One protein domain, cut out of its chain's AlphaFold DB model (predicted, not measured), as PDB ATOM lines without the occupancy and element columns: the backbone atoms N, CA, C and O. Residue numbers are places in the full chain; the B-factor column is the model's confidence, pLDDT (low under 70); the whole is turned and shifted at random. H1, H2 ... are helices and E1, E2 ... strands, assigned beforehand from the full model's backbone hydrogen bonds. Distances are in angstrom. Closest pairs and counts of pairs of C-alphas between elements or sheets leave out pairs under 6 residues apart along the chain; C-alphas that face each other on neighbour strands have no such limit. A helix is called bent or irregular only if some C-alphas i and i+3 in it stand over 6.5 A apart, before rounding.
ATOM      1  N   GLU A   8     191.949 315.200 280.376       85.06
ATOM      2  CA  GLU A   8     192.508 313.860 280.568       85.06
ATOM      3  C   GLU A   8     191.434 312.824 280.936       85.06
ATOM      4  O   GLU A   8     191.508 311.665 280.537       85.06
ATOM      5  N   ILE A   9     190.395 313.232 281.673       85.88
ATOM      6  CA  ILE A   9     189.277 312.353 282.065       85.88
ATOM      7  C   ILE A   9     188.188 312.347 280.978       85.88
ATOM      8  O   ILE A   9     187.395 311.406 280.850       85.88
ATOM      9  N   LYS A  10     188.085 313.430 280.201       84.19
ATOM     10  CA  LYS A  10     187.066 313.590 279.160       84.19
ATOM     11  C   LYS A  10     187.437 312.836 277.887       84.19
ATOM     12  O   LYS A  10     186.557 312.171 277.337       84.19
ATOM     13  N   ASP A  11     188.684 312.974 277.455       82.62
ATOM     14  CA  ASP A  11     189.270 312.382 276.259       82.62
ATOM     15  C   ASP A  11     190.782 312.148 276.472       82.62
ATOM     16  O   ASP A  11     191.610 312.953 276.041       82.62
ATOM     17  N   PRO A  12     191.167 311.041 277.132       79.31
ATOM     18  CA  PRO A  12     192.572 310.730 277.396       79.31
ATOM     19  C   PRO A  12     193.406 310.534 276.122       79.31
ATOM     20  O   PRO A  12     194.622 310.665 276.178       79.31
ATOM     21  N   SER A  13     192.784 310.228 274.977       81.44
ATOM     22  CA  SER A  13     193.485 310.116 273.691       81.44
ATOM     23  C   SER A  13     193.850 311.464 273.069       81.44
ATOM     24  O   SER A  13     194.732 311.512 272.215       81.44
ATOM     25  N   GLY A  14     193.177 312.542 273.474       81.94
ATOM     26  CA  GLY A  14     193.383 313.885 272.933       81.94
ATOM     27  C   GLY A  14     194.396 314.734 273.703       81.94
ATOM     28  O   GLY A  14     194.676 315.853 273.276       81.94
ATOM     29  N   VAL A  15     194.929 314.242 274.826       84.56
ATOM     30  CA  VAL A  15     195.796 315.017 275.726       84.56
ATOM     31  C   VAL A  15     197.169 314.373 275.847       84.56
ATOM     32  O   VAL A  15     197.294 313.160 276.000       84.56
ATOM     33  N   ASP A  16     198.211 315.203 275.833       86.62
ATOM     34  CA  ASP A  16     199.551 314.761 276.198       86.62
ATOM     35  C   ASP A  16     199.642 314.551 277.718       86.62
ATOM     36  O   ASP A  16     199.865 315.478 278.501       86.62
ATOM     37  N   LEU A  17     199.464 313.296 278.130       84.00
ATOM     38  CA  LEU A  17     199.514 312.883 279.531       84.00
ATOM     39  C   LEU A  17     200.897 313.093 280.161       84.00
ATOM     40  O   LEU A  17     200.988 313.233 281.376       84.00
ATOM     41  N   THR A  18     201.975 313.140 279.371       82.88
ATOM     42  CA  THR A  18     203.339 313.257 279.915       82.88
ATOM     43  C   THR A  18     203.628 314.641 280.493       82.88
ATOM     44  O   THR A  18     204.378 314.755 281.459       82.88
ATOM     45  N   ASN A  19     202.974 315.675 279.954       84.94
ATOM     46  CA  ASN A  19     203.101 317.065 280.391       84.94
ATOM     47  C   ASN A  19     201.907 317.554 281.229       84.94
ATOM     48  O   ASN A  19     201.894 318.694 281.699       84.94
ATOM     49  N   SER A  20     200.894 316.711 281.429       87.38
ATOM     50  CA  SER A  20     199.725 317.074 282.219       87.38
ATOM     51  C   SER A  20     200.064 317.097 283.709       87.38
ATOM     52  O   SER A  20     200.291 316.058 284.326       87.38
ATOM     53  N   ARG A  21     200.021 318.289 284.318       88.44
ATOM     54  CA  ARG A  21     200.106 318.440 285.783       88.44
ATOM     55  C   ARG A  21     199.067 317.585 286.496       88.44
ATOM     56  O   ARG A  21     199.394 316.915 287.463       88.44
ATOM     57  N   PHE A  22     197.841 317.578 285.976       88.06
ATOM     58  CA  PHE A  22     196.759 316.792 286.546       88.06
ATOM     59  C   PHE A  22     197.111 315.302 286.582       88.06
ATOM     60  O   PHE A  22     196.992 314.679 287.627       88.06
ATOM     61  N   TYR A  23     197.585 314.745 285.464       88.38
ATOM     62  CA  TYR A  23     197.953 313.333 285.387       88.38
ATOM     63  C   TYR A  23     199.172 312.990 286.249       88.38
ATOM     64  O   TYR A  23     199.205 311.926 286.864       88.38
ATOM     65  N   LEU A  24     200.166 313.880 286.312       89.69
ATOM     66  CA  LEU A  24     201.355 313.693 287.145       89.69
ATOM     67  C   LEU A  24     201.020 313.691 288.644       89.69
ATOM     68  O   LEU A  24     201.623 312.913 289.381       89.69
ATOM     69  N   ASP A  25     200.032 314.485 289.067       90.31
ATOM     70  CA  ASP A  25     199.567 314.567 290.458       90.31
ATOM     71  C   ASP A  25     198.706 313.360 290.892       90.31
ATOM     72  O   ASP A  25     198.438 313.200 292.083       90.31
ATOM     73  N   LEU A  26     198.274 312.489 289.965       88.62
ATOM     74  CA  LEU A  26     197.456 311.305 290.289       88.62
ATOM     75  C   LEU A  26     198.232 310.181 290.994       88.62
ATOM     76  O   LEU A  26     197.612 309.269 291.531       88.62
ATOM     77  N   GLY A  27     199.563 310.205 290.965       89.62
ATOM     78  CA  GLY A  27     200.383 309.157 291.571       89.62
ATOM     79  C   GLY A  27     201.874 309.366 291.345       89.62
ATOM     80  O   GLY A  27     202.292 310.169 290.505       89.62
ATOM     81  N   GLU A  28     202.701 308.626 292.074       88.44
ATOM     82  CA  GLU A  28     204.158 308.767 291.975       88.44
ATOM     83  C   GLU A  28     204.716 307.995 290.775       88.44
ATOM     84  O   GLU A  28     205.662 308.442 290.120       88.44
ATOM     85  N   ASN A  29     204.083 306.870 290.435       92.94
ATOM     86  CA  ASN A  29     204.474 306.012 289.324       92.94
ATOM     87  C   ASN A  29     203.402 305.940 288.220       92.94
ATOM     88  O   ASN A  29     202.236 306.288 288.398       92.94
ATOM     89  N   GLU A  30     203.808 305.499 287.028       90.50
ATOM     90  CA  GLU A  30     202.914 305.459 285.863       90.50
ATOM     91  C   GLU A  30     201.746 304.476 286.047       90.50
ATOM     92  O   GLU A  30     200.652 304.709 285.532       90.50
ATOM     93  N   ALA A  31     201.962 303.394 286.800       91.69
ATOM     94  CA  ALA A  31     200.937 302.393 287.074       91.69
ATOM     95  C   ALA A  31     199.810 302.961 287.953       91.69
ATOM     96  O   ALA A  31     198.640 302.821 287.597       91.69
ATOM     97  N   GLU A  32     200.157 303.651 289.042       91.75
ATOM     98  CA  GLU A  32     199.215 304.357 289.918       91.75
ATOM     99  C   GLU A  32     198.449 305.426 289.149       91.75
ATOM    100  O   GLU A  32     197.221 305.444 289.193       91.75
ATOM    101  N   ARG A  33     199.149 306.251 288.360       92.44
ATOM    102  CA  ARG A  33     198.507 307.303 287.556       92.44
ATOM    103  C   ARG A  33     197.475 306.736 286.587       92.44
ATOM    104  O   ARG A  33     196.367 307.259 286.493       92.44
ATOM    105  N   LYS A  34     197.806 305.650 285.876       91.12
ATOM    106  CA  LYS A  34     196.868 304.976 284.956       91.12
ATOM    107  C   LYS A  34     195.681 304.368 285.693       91.12
ATOM    108  O   LYS A  34     194.558 304.442 285.195       91.12
ATOM    109  N   PHE A  35     195.930 303.759 286.849       92.19
ATOM    110  CA  PHE A  35     194.889 303.147 287.663       92.19
ATOM    111  C   PHE A  35     193.892 304.194 288.170       92.19
ATOM    112  O   PHE A  35     192.691 304.066 287.926       92.19
ATOM    113  N   GLU A  36     194.394 305.273 288.770       91.38
ATOM    114  CA  GLU A  36     193.568 306.349 289.317       91.38
ATOM    115  C   GLU A  36     192.821 307.104 288.211       91.38
ATOM    116  O   GLU A  36     191.618 307.355 288.314       91.38
ATOM    117  N   LEU A  37     193.481 307.370 287.076       90.50
ATOM    118  CA  LEU A  37     192.819 307.937 285.898       90.50
ATOM    119  C   LEU A  37     191.659 307.043 285.428       90.50
ATOM    120  O   LEU A  37     190.584 307.542 285.084       90.50
ATOM    121  N   GLY A  38     191.846 305.722 285.452       91.12
ATOM    122  CA  GLY A  38     190.807 304.745 285.131       91.12
ATOM    123  C   GLY A  38     189.595 304.833 286.062       91.12
ATOM    124  O   GLY A  38     188.453 304.833 285.583       91.12
ATOM    125  N   ILE A  39     189.826 304.972 287.372       91.94
ATOM    126  CA  ILE A  39     188.768 305.168 288.374       91.94
ATOM    127  C   ILE A  39     187.987 306.448 288.070       91.94
ATOM    128  O   ILE A  39     186.760 306.407 287.944       91.94
ATOM    129  N   LEU A  40     188.679 307.567 287.854       90.00
ATOM    130  CA  LEU A  40     188.043 308.859 287.592       90.00
ATOM    131  C   LEU A  40     187.221 308.861 286.295       90.00
ATOM    132  O   LEU A  40     186.121 309.425 286.246       90.00
ATOM    133  N   ILE A  41     187.698 308.185 285.246       90.06
ATOM    134  CA  ILE A  41     186.940 307.997 284.001       90.06
ATOM    135  C   ILE A  41     185.666 307.179 284.260       90.06
ATOM    136  O   ILE A  41     184.593 307.523 283.744       90.06
ATOM    137  N   ALA A  42     185.757 306.108 285.052       90.44
ATOM    138  CA  ALA A  42     184.614 305.268 285.395       90.44
ATOM    139  C   ALA A  42     183.576 306.034 286.231       90.44
ATOM    140  O   ALA A  42     182.384 306.019 285.905       90.44
ATOM    141  N   GLU A  43     184.017 306.777 287.247       90.56
ATOM    142  CA  GLU A  43     183.151 307.642 288.049       90.56
ATOM    143  C   GLU A  43     182.459 308.698 287.193       90.56
ATOM    144  O   GLU A  43     181.242 308.874 287.284       90.56
ATOM    145  N   ARG A  44     183.197 309.356 286.291       88.38
ATOM    146  CA  ARG A  44     182.619 310.341 285.375       88.38
ATOM    147  C   ARG A  44     181.519 309.726 284.517       88.38
ATOM    148  O   ARG A  44     180.464 310.344 284.357       88.38
ATOM    149  N   LYS A  45     181.743 308.530 283.959       88.56
ATOM    150  CA  LYS A  45     180.737 307.807 283.159       88.56
ATOM    151  C   LYS A  45     179.504 307.451 283.991       88.56
ATOM    152  O   LYS A  45     178.393 307.608 283.491       88.56
ATOM    153  N   LYS A  46     179.691 307.043 285.250       90.81
ATOM    154  CA  LYS A  46     178.606 306.711 286.183       90.81
ATOM    155  C   LYS A  46     177.761 307.931 286.556       90.81
ATOM    156  O   LYS A  46     176.538 307.869 286.496       90.81
ATOM    157  N   TRP A  47     178.400 309.038 286.922       88.56
ATOM    158  CA  TRP A  47     177.711 310.221 287.444       88.56
ATOM    159  C   TRP A  47     177.150 311.136 286.360       88.56
ATOM    160  O   TRP A  47     176.182 311.854 286.607       88.56
ATOM    161  N   ARG A  48     177.709 311.101 285.143       89.00
ATOM    162  CA  ARG A  48     177.285 311.991 284.054       89.00
ATOM    163  C   ARG A  48     175.770 311.907 283.797       89.00
ATOM    164  O   ARG A  48     175.139 312.960 283.842       89.00
ATOM    165  N   PRO A  49     175.146 310.735 283.578       90.94
ATOM    166  CA  PRO A  49     173.702 310.652 283.350       90.94
ATOM    167  C   PRO A  49     172.871 311.226 284.501       90.94
ATOM    168  O   PRO A  49     171.886 311.919 284.254       90.94
ATOM    169  N   GLU A  50     173.282 310.978 285.746       90.25
ATOM    170  CA  GLU A  50     172.571 311.450 286.936       90.25
ATOM    171  C   GLU A  50     172.626 312.973 287.064       90.25
ATOM    172  O   GLU A  50     171.597 313.614 287.278       90.25
ATOM    173  N   ILE A  51     173.788 313.577 286.809       89.31
ATOM    174  CA  ILE A  51     173.937 315.037 286.781       89.31
ATOM    175  C   ILE A  51     173.109 315.647 285.647       89.31
ATOM    176  O   ILE A  51     172.403 316.631 285.865       89.31
ATOM    177  N   TYR A  52     173.125 315.050 284.450       89.19
ATOM    178  CA  TYR A  52     172.292 315.519 283.336       89.19
ATOM    179  C   TYR A  52     170.796 315.436 283.667       89.19
ATOM    180  O   TYR A  52     170.053 316.374 283.376       89.19
ATOM    181  N   ARG A  53     170.343 314.357 284.315       91.00
ATOM    182  CA  ARG A  53     168.950 314.209 284.770       91.00
ATOM    183  C   ARG A  53     168.590 315.234 285.840       91.00
ATOM    184  O   ARG A  53     167.515 315.827 285.762       91.00
ATOM    185  N   ALA A  54     169.464 315.454 286.818       88.81
ATOM    186  CA  ALA A  54     169.268 316.463 287.853       88.81
ATOM    187  C   ALA A  54     169.155 317.867 287.239       88.81
ATOM    188  O   ALA A  54     168.207 318.592 287.538       88.81
ATOM    189  N   LEU A  55     170.040 318.201 286.294       88.62
ATOM    190  CA  LEU A  55     170.000 319.462 285.555       88.62
ATOM    191  C   LEU A  55     168.703 319.610 284.750       88.62
ATOM    192  O   LEU A  55     168.043 320.643 284.822       88.62
ATOM    193  N   GLN A  56     168.294 318.571 284.017       89.44
ATOM    194  CA  GLN A  56     167.028 318.578 283.281       89.44
ATOM    195  C   GLN A  56     165.827 318.794 284.206       89.44
ATOM    196  O   GLN A  56     164.910 319.536 283.851       89.44
ATOM    197  N   ARG A  57     165.819 318.176 285.394       80.62
ATOM    198  CA  ARG A  57     164.759 318.369 286.394       80.62
ATOM    199  C   ARG A  57     164.738 319.800 286.926       80.62
ATOM    200  O   ARG A  57     163.662 320.386 286.947       80.62
ATOM    201  N   ALA A  58     165.895 320.362 287.274       81.38
ATOM    202  CA  ALA A  58     166.008 321.743 287.739       81.38
ATOM    203  C   ALA A  58     165.530 322.746 286.674       81.38
ATOM    204  O   ALA A  58     164.715 323.621 286.951       81.38
ATOM    205  N   LEU A  59     165.950 322.568 285.417       81.75
ATOM    206  CA  LEU A  59     165.521 323.429 284.309       81.75
ATOM    207  C   LEU A  59     164.032 323.273 283.975       81.75
ATOM    208  O   LEU A  59     163.377 324.244 283.591       81.75
ATOM    209  N   ARG A  60     163.480 322.060 284.099       76.62
ATOM    210  CA  ARG A  60     162.041 321.827 283.928       76.62
ATOM    211  C   ARG A  60     161.236 322.542 285.007       76.62
ATOM    212  O   ARG A  60     160.189 323.091 284.681       76.62
ATOM    213  N   ASP A  61     161.717 322.525 286.247       66.81
ATOM    214  CA  ASP A  61     161.072 323.223 287.355       66.81
ATOM    215  C   ASP A  61     161.003 324.730 287.072       66.81
ATOM    216  O   ASP A  61     159.908 325.278 287.039       66.81
ATOM    217  N   ILE A  62     162.116 325.355 286.669       65.56
ATOM    218  CA  ILE A  62     162.163 326.783 286.294       65.56
ATOM    219  C   ILE A  62     161.168 327.123 285.170       65.56
ATOM    220  O   ILE A  62     160.430 328.096 285.275       65.56
ATOM    221  N   ARG A  63     161.089 326.308 284.106       63.03
ATOM    222  CA  ARG A  63     160.121 326.519 283.003       63.03
ATOM    223  C   ARG A  63     158.666 326.303 283.411       63.03
ATOM    224  O   ARG A  63     157.759 326.705 282.687       63.03
ATOM    225  N   SER A  64     158.429 325.635 284.534       62.38
ATOM    226  CA  SER A  64     157.109 325.551 285.142       62.38
ATOM    227  C   SER A  64     156.796 326.733 286.053       62.38
ATOM    228  O   SER A  64     155.825 326.659 286.791       62.38
ATOM    229  N   TYR A  65     157.542 327.833 285.967       62.31
ATOM    230  CA  TYR A  65     157.127 329.111 286.526       62.31
ATOM    231  C   TYR A  65     156.951 330.142 285.411       62.31
ATOM    232  O   TYR A  65     157.757 330.211 284.484       62.31
ATOM    233  N   SER A  66     155.875 330.927 285.481       61.12
ATOM    234  CA  SER A  66     155.732 332.125 284.653       61.12
ATOM    235  C   SER A  66     156.379 333.319 285.355       61.12
ATOM    236  O   SER A  66     156.384 333.411 286.584       61.12
ATOM    237  N   TYR A  67     156.954 334.215 284.555       60.47
ATOM    238  CA  TYR A  67     157.598 335.436 285.024       60.47
ATOM    239  C   TYR A  67     156.702 336.640 284.735       60.47
ATOM    240  O   TYR A  67     156.234 336.803 283.609       60.47
ATOM    241  N   GLU A  68     156.495 337.490 285.738       61.41
ATOM    242  CA  GLU A  68     155.931 338.828 285.559       61.41
ATOM    243  C   GLU A  68     157.014 339.853 285.886       61.41
ATOM    244  O   GLU A  68     157.477 339.945 287.023       61.41
ATOM    245  N   ALA A  69     157.421 340.621 284.875       58.19
ATOM    246  CA  ALA A  69     158.300 341.769 285.044       58.19
ATOM    247  C   ALA A  69     157.507 342.900 285.717       58.19
ATOM    248  O   ALA A  69     156.914 343.744 285.052       58.19
ATOM    249  N   SER A  70     157.436 342.877 287.043       63.06
ATOM    250  CA  SER A  70     156.903 343.967 287.861       63.06
ATOM    251  C   SER A  70     157.910 344.304 288.961       63.06
ATOM    252  O   SER A  70     158.887 343.579 289.146       63.06
ATOM    253  N   ASP A  71     157.679 345.391 289.695       62.72
ATOM    254  CA  ASP A  71     158.581 345.930 290.733       62.72
ATOM    255  C   ASP A  71     158.925 344.935 291.870       62.72
ATOM    256  O   ASP A  71     159.781 345.198 292.713       62.72
ATOM    257  N   LYS A  72     158.265 343.767 291.914       60.44
ATOM    258  CA  LYS A  72     158.536 342.673 292.852       60.44
ATOM    259  C   LYS A  72     158.698 341.352 292.100       60.44
ATOM    260  O   LYS A  72     157.819 340.934 291.352       60.44
ATOM    261  N   PHE A  73     159.804 340.654 292.360       59.81
ATOM    262  CA  PHE A  73     160.063 339.316 291.822       59.81
ATOM    263  C   PHE A  73     159.130 338.284 292.474       59.81
ATOM    264  O   PHE A  73     159.365 337.860 293.605       59.81
ATOM    265  N   ILE A  74     158.078 337.868 291.763       61.88
ATOM    266  CA  ILE A  74     157.134 336.839 292.226       61.88
ATOM    267  C   ILE A  74     157.196 335.637 291.280       61.88
ATOM    268  O   ILE A  74     156.908 335.747 290.091       61.88
ATOM    269  N   TRP A  75     157.546 334.469 291.822       63.41
ATOM    270  CA  TRP A  75     157.500 333.199 291.096       63.41
ATOM    271  C   TRP A  75     156.056 332.690 291.033       63.41
ATOM    272  O   TRP A  75     155.495 332.303 292.060       63.41
ATOM    273  N   LYS A  76     155.443 332.662 289.842       65.00
ATOM    274  CA  LYS A  76     154.106 332.075 289.657       65.00
ATOM    275  C   LYS A  76     154.219 330.603 289.257       65.00
ATOM    276  O   LYS A  76     154.720 330.330 288.168       65.00
ATOM    277  N   PRO A  77     153.779 329.644 290.089       62.50
ATOM    278  CA  PRO A  77     153.786 328.234 289.711       62.50
ATOM    279  C   PRO A  77     152.843 327.988 288.526       62.50
ATOM    280  O   PRO A  77     151.744 328.534 288.455       62.50
ATOM    281  N   ASN A  78     153.260 327.139 287.589       63.28
ATOM    282  CA  ASN A  78     152.456 326.726 286.440       63.28
ATOM    283  C   ASN A  78     151.197 325.990 286.919       63.28
ATOM    284  O   ASN A  78     151.221 325.265 287.914       63.28
ATOM    285  N   ASN A  79     150.122 326.120 286.144       63.12
ATOM    286  CA  ASN A  79     148.818 325.480 286.310       63.12
ATOM    287  C   ASN A  79     148.874 323.977 286.673       63.12
ATOM    288  O   ASN A  79     147.985 323.444 287.335       63.12
ATOM    289  N   ARG A  80     149.926 323.262 286.252       61.34
ATOM    290  CA  ARG A  80     150.135 321.847 286.616       61.34
ATOM    291  C   ARG A  80     150.699 321.649 288.031       61.34
ATOM    292  O   ARG A  80     150.391 320.640 288.658       61.34
ATOM    293  N   GLN A  81     151.524 322.574 288.524       59.59
ATOM    294  CA  GLN A  81     152.020 322.570 289.905       59.59
ATOM    295  C   GLN A  81     151.005 323.184 290.882       59.59
ATOM    296  O   GLN A  81     150.910 322.716 292.013       59.59
ATOM    297  N   SER A  82     150.209 324.171 290.448       58.91
ATOM    298  CA  SER A  82     149.130 324.736 291.271       58.91
ATOM    299  C   SER A  82     148.076 323.683 291.625       58.91
ATOM    300  O   SER A  82     147.720 323.572 292.792       58.91
ATOM    301  N   LYS A  83     147.658 322.844 290.661       57.88
ATOM    302  CA  LYS A  83     146.737 321.719 290.910       57.88
ATOM    303  C   LYS A  83     147.272 320.715 291.932       57.88
ATOM    304  O   LYS A  83     146.535 320.336 292.826       57.88
ATOM    305  N   ARG A  84     148.555 320.340 291.852       60.16
ATOM    306  CA  ARG A  84     149.167 319.415 292.825       60.16
ATOM    307  C   ARG A  84     149.209 319.995 294.232       60.16
ATOM    308  O   ARG A  84     148.857 319.305 295.174       60.16
ATOM    309  N   ARG A  85     149.579 321.272 294.370       58.34
ATOM    310  CA  ARG A  85     149.533 321.950 295.673       58.34
ATOM    311  C   ARG A  85     148.107 322.077 296.206       58.34
ATOM    312  O   ARG A  85     147.929 322.008 297.410       58.34
ATOM    313  N   PHE A  86     147.113 322.254 295.336       54.22
ATOM    314  CA  PHE A  86     145.701 322.281 295.723       54.22
ATOM    315  C   PHE A  86     145.225 320.903 296.220       54.22
ATOM    316  O   PHE A  86     144.616 320.811 297.279       54.22
ATOM    317  N   GLU A  87     145.582 319.829 295.509       55.97
ATOM    318  CA  GLU A  87     145.292 318.441 295.900       55.97
ATOM    319  C   GLU A  87     146.003 318.037 297.208       55.97
ATOM    320  O   GLU A  87     145.424 317.331 298.029       55.97
ATOM    321  N   GLU A  88     147.231 318.516 297.436       55.38
ATOM    322  CA  GLU A  88     147.998 318.283 298.670       55.38
ATOM    323  C   GLU A  88     147.513 319.139 299.859       55.38
ATOM    324  O   GLU A  88     147.680 318.729 301.007       55.38
ATOM    325  N   ALA A  89     146.918 320.314 299.610       54.62
ATOM    326  CA  ALA A  89     146.512 321.269 300.649       54.62
ATOM    327  C   ALA A  89     145.047 321.155 301.102       54.62
ATOM    328  O   ALA A  89     144.694 321.740 302.125       54.62
ATOM    329  N   GLY A  90     144.181 320.439 300.381       51.50
ATOM    330  CA  GLY A  90     142.753 320.463 300.693       51.50
ATOM    331  C   GLY A  90     141.925 319.492 299.872       51.50
ATOM    332  O   GLY A  90     141.142 319.900 299.022       51.50
TER     333      GLY A  90
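Overview. This is residues 8 to 90 of the 96 residues of an uncharacterized protein of Ancylostoma caninum (UniProt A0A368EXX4). A small hairpin, E1 and E2, with helix H3 after it, makes one end of a rod; the long bent helix H2 runs from there to the other end, where short H1 and the loop of residues 8 to 20 gather. The 83 printed residues are mostly helix, in the order H1, H2, E1, E2, H3. The whole is extended, radius of gyration of the C-alphas 22.8 A, spanning 63 by 31 by 19 A.

Along the chain. E1 is residues 65 to 67, E2 75 to 77. H2, residues 30 to 63, assigned as one helix by its hydrogen bonds, is bent: C-alphas 46 and 49 are 6.9 A apart. Arm H2a, residues 30 to 46, begins at C-alpha 30 (202.914, 305.459, 285.863) and is 24.3 A long; H2b, 49 to 63, is 20.9 A. H1 is residues 21 to 24; H3, 79 to 89, ends at C-alpha 89 (146.512, 321.269, 300.649).

Arrangement. Hairpin E1 and E2 is antiparallel; N 66 and O 76, 3.0 A apart, are within hydrogen-bond range. H2a and H2b stand at a steep tilt of 38 degrees, only just past shallow. H1 only just touches H2a, at residues 33 to 37 alone, with 3 pairs of C-alphas within 8 A; the closest, Tyr 23 and Arg 33, are 6.4 A apart. Each O i to N i+4 pair is within range in H2a and H2b, 6 of 7 in H3; H1 is too short for one.

Size, cuts and confidence. The farthest C-alphas, Thr 18 and Gly 90, are 64.5 A apart. The printed part has no cut and no long link. Residues 61 to 90 have pLDDT under 70.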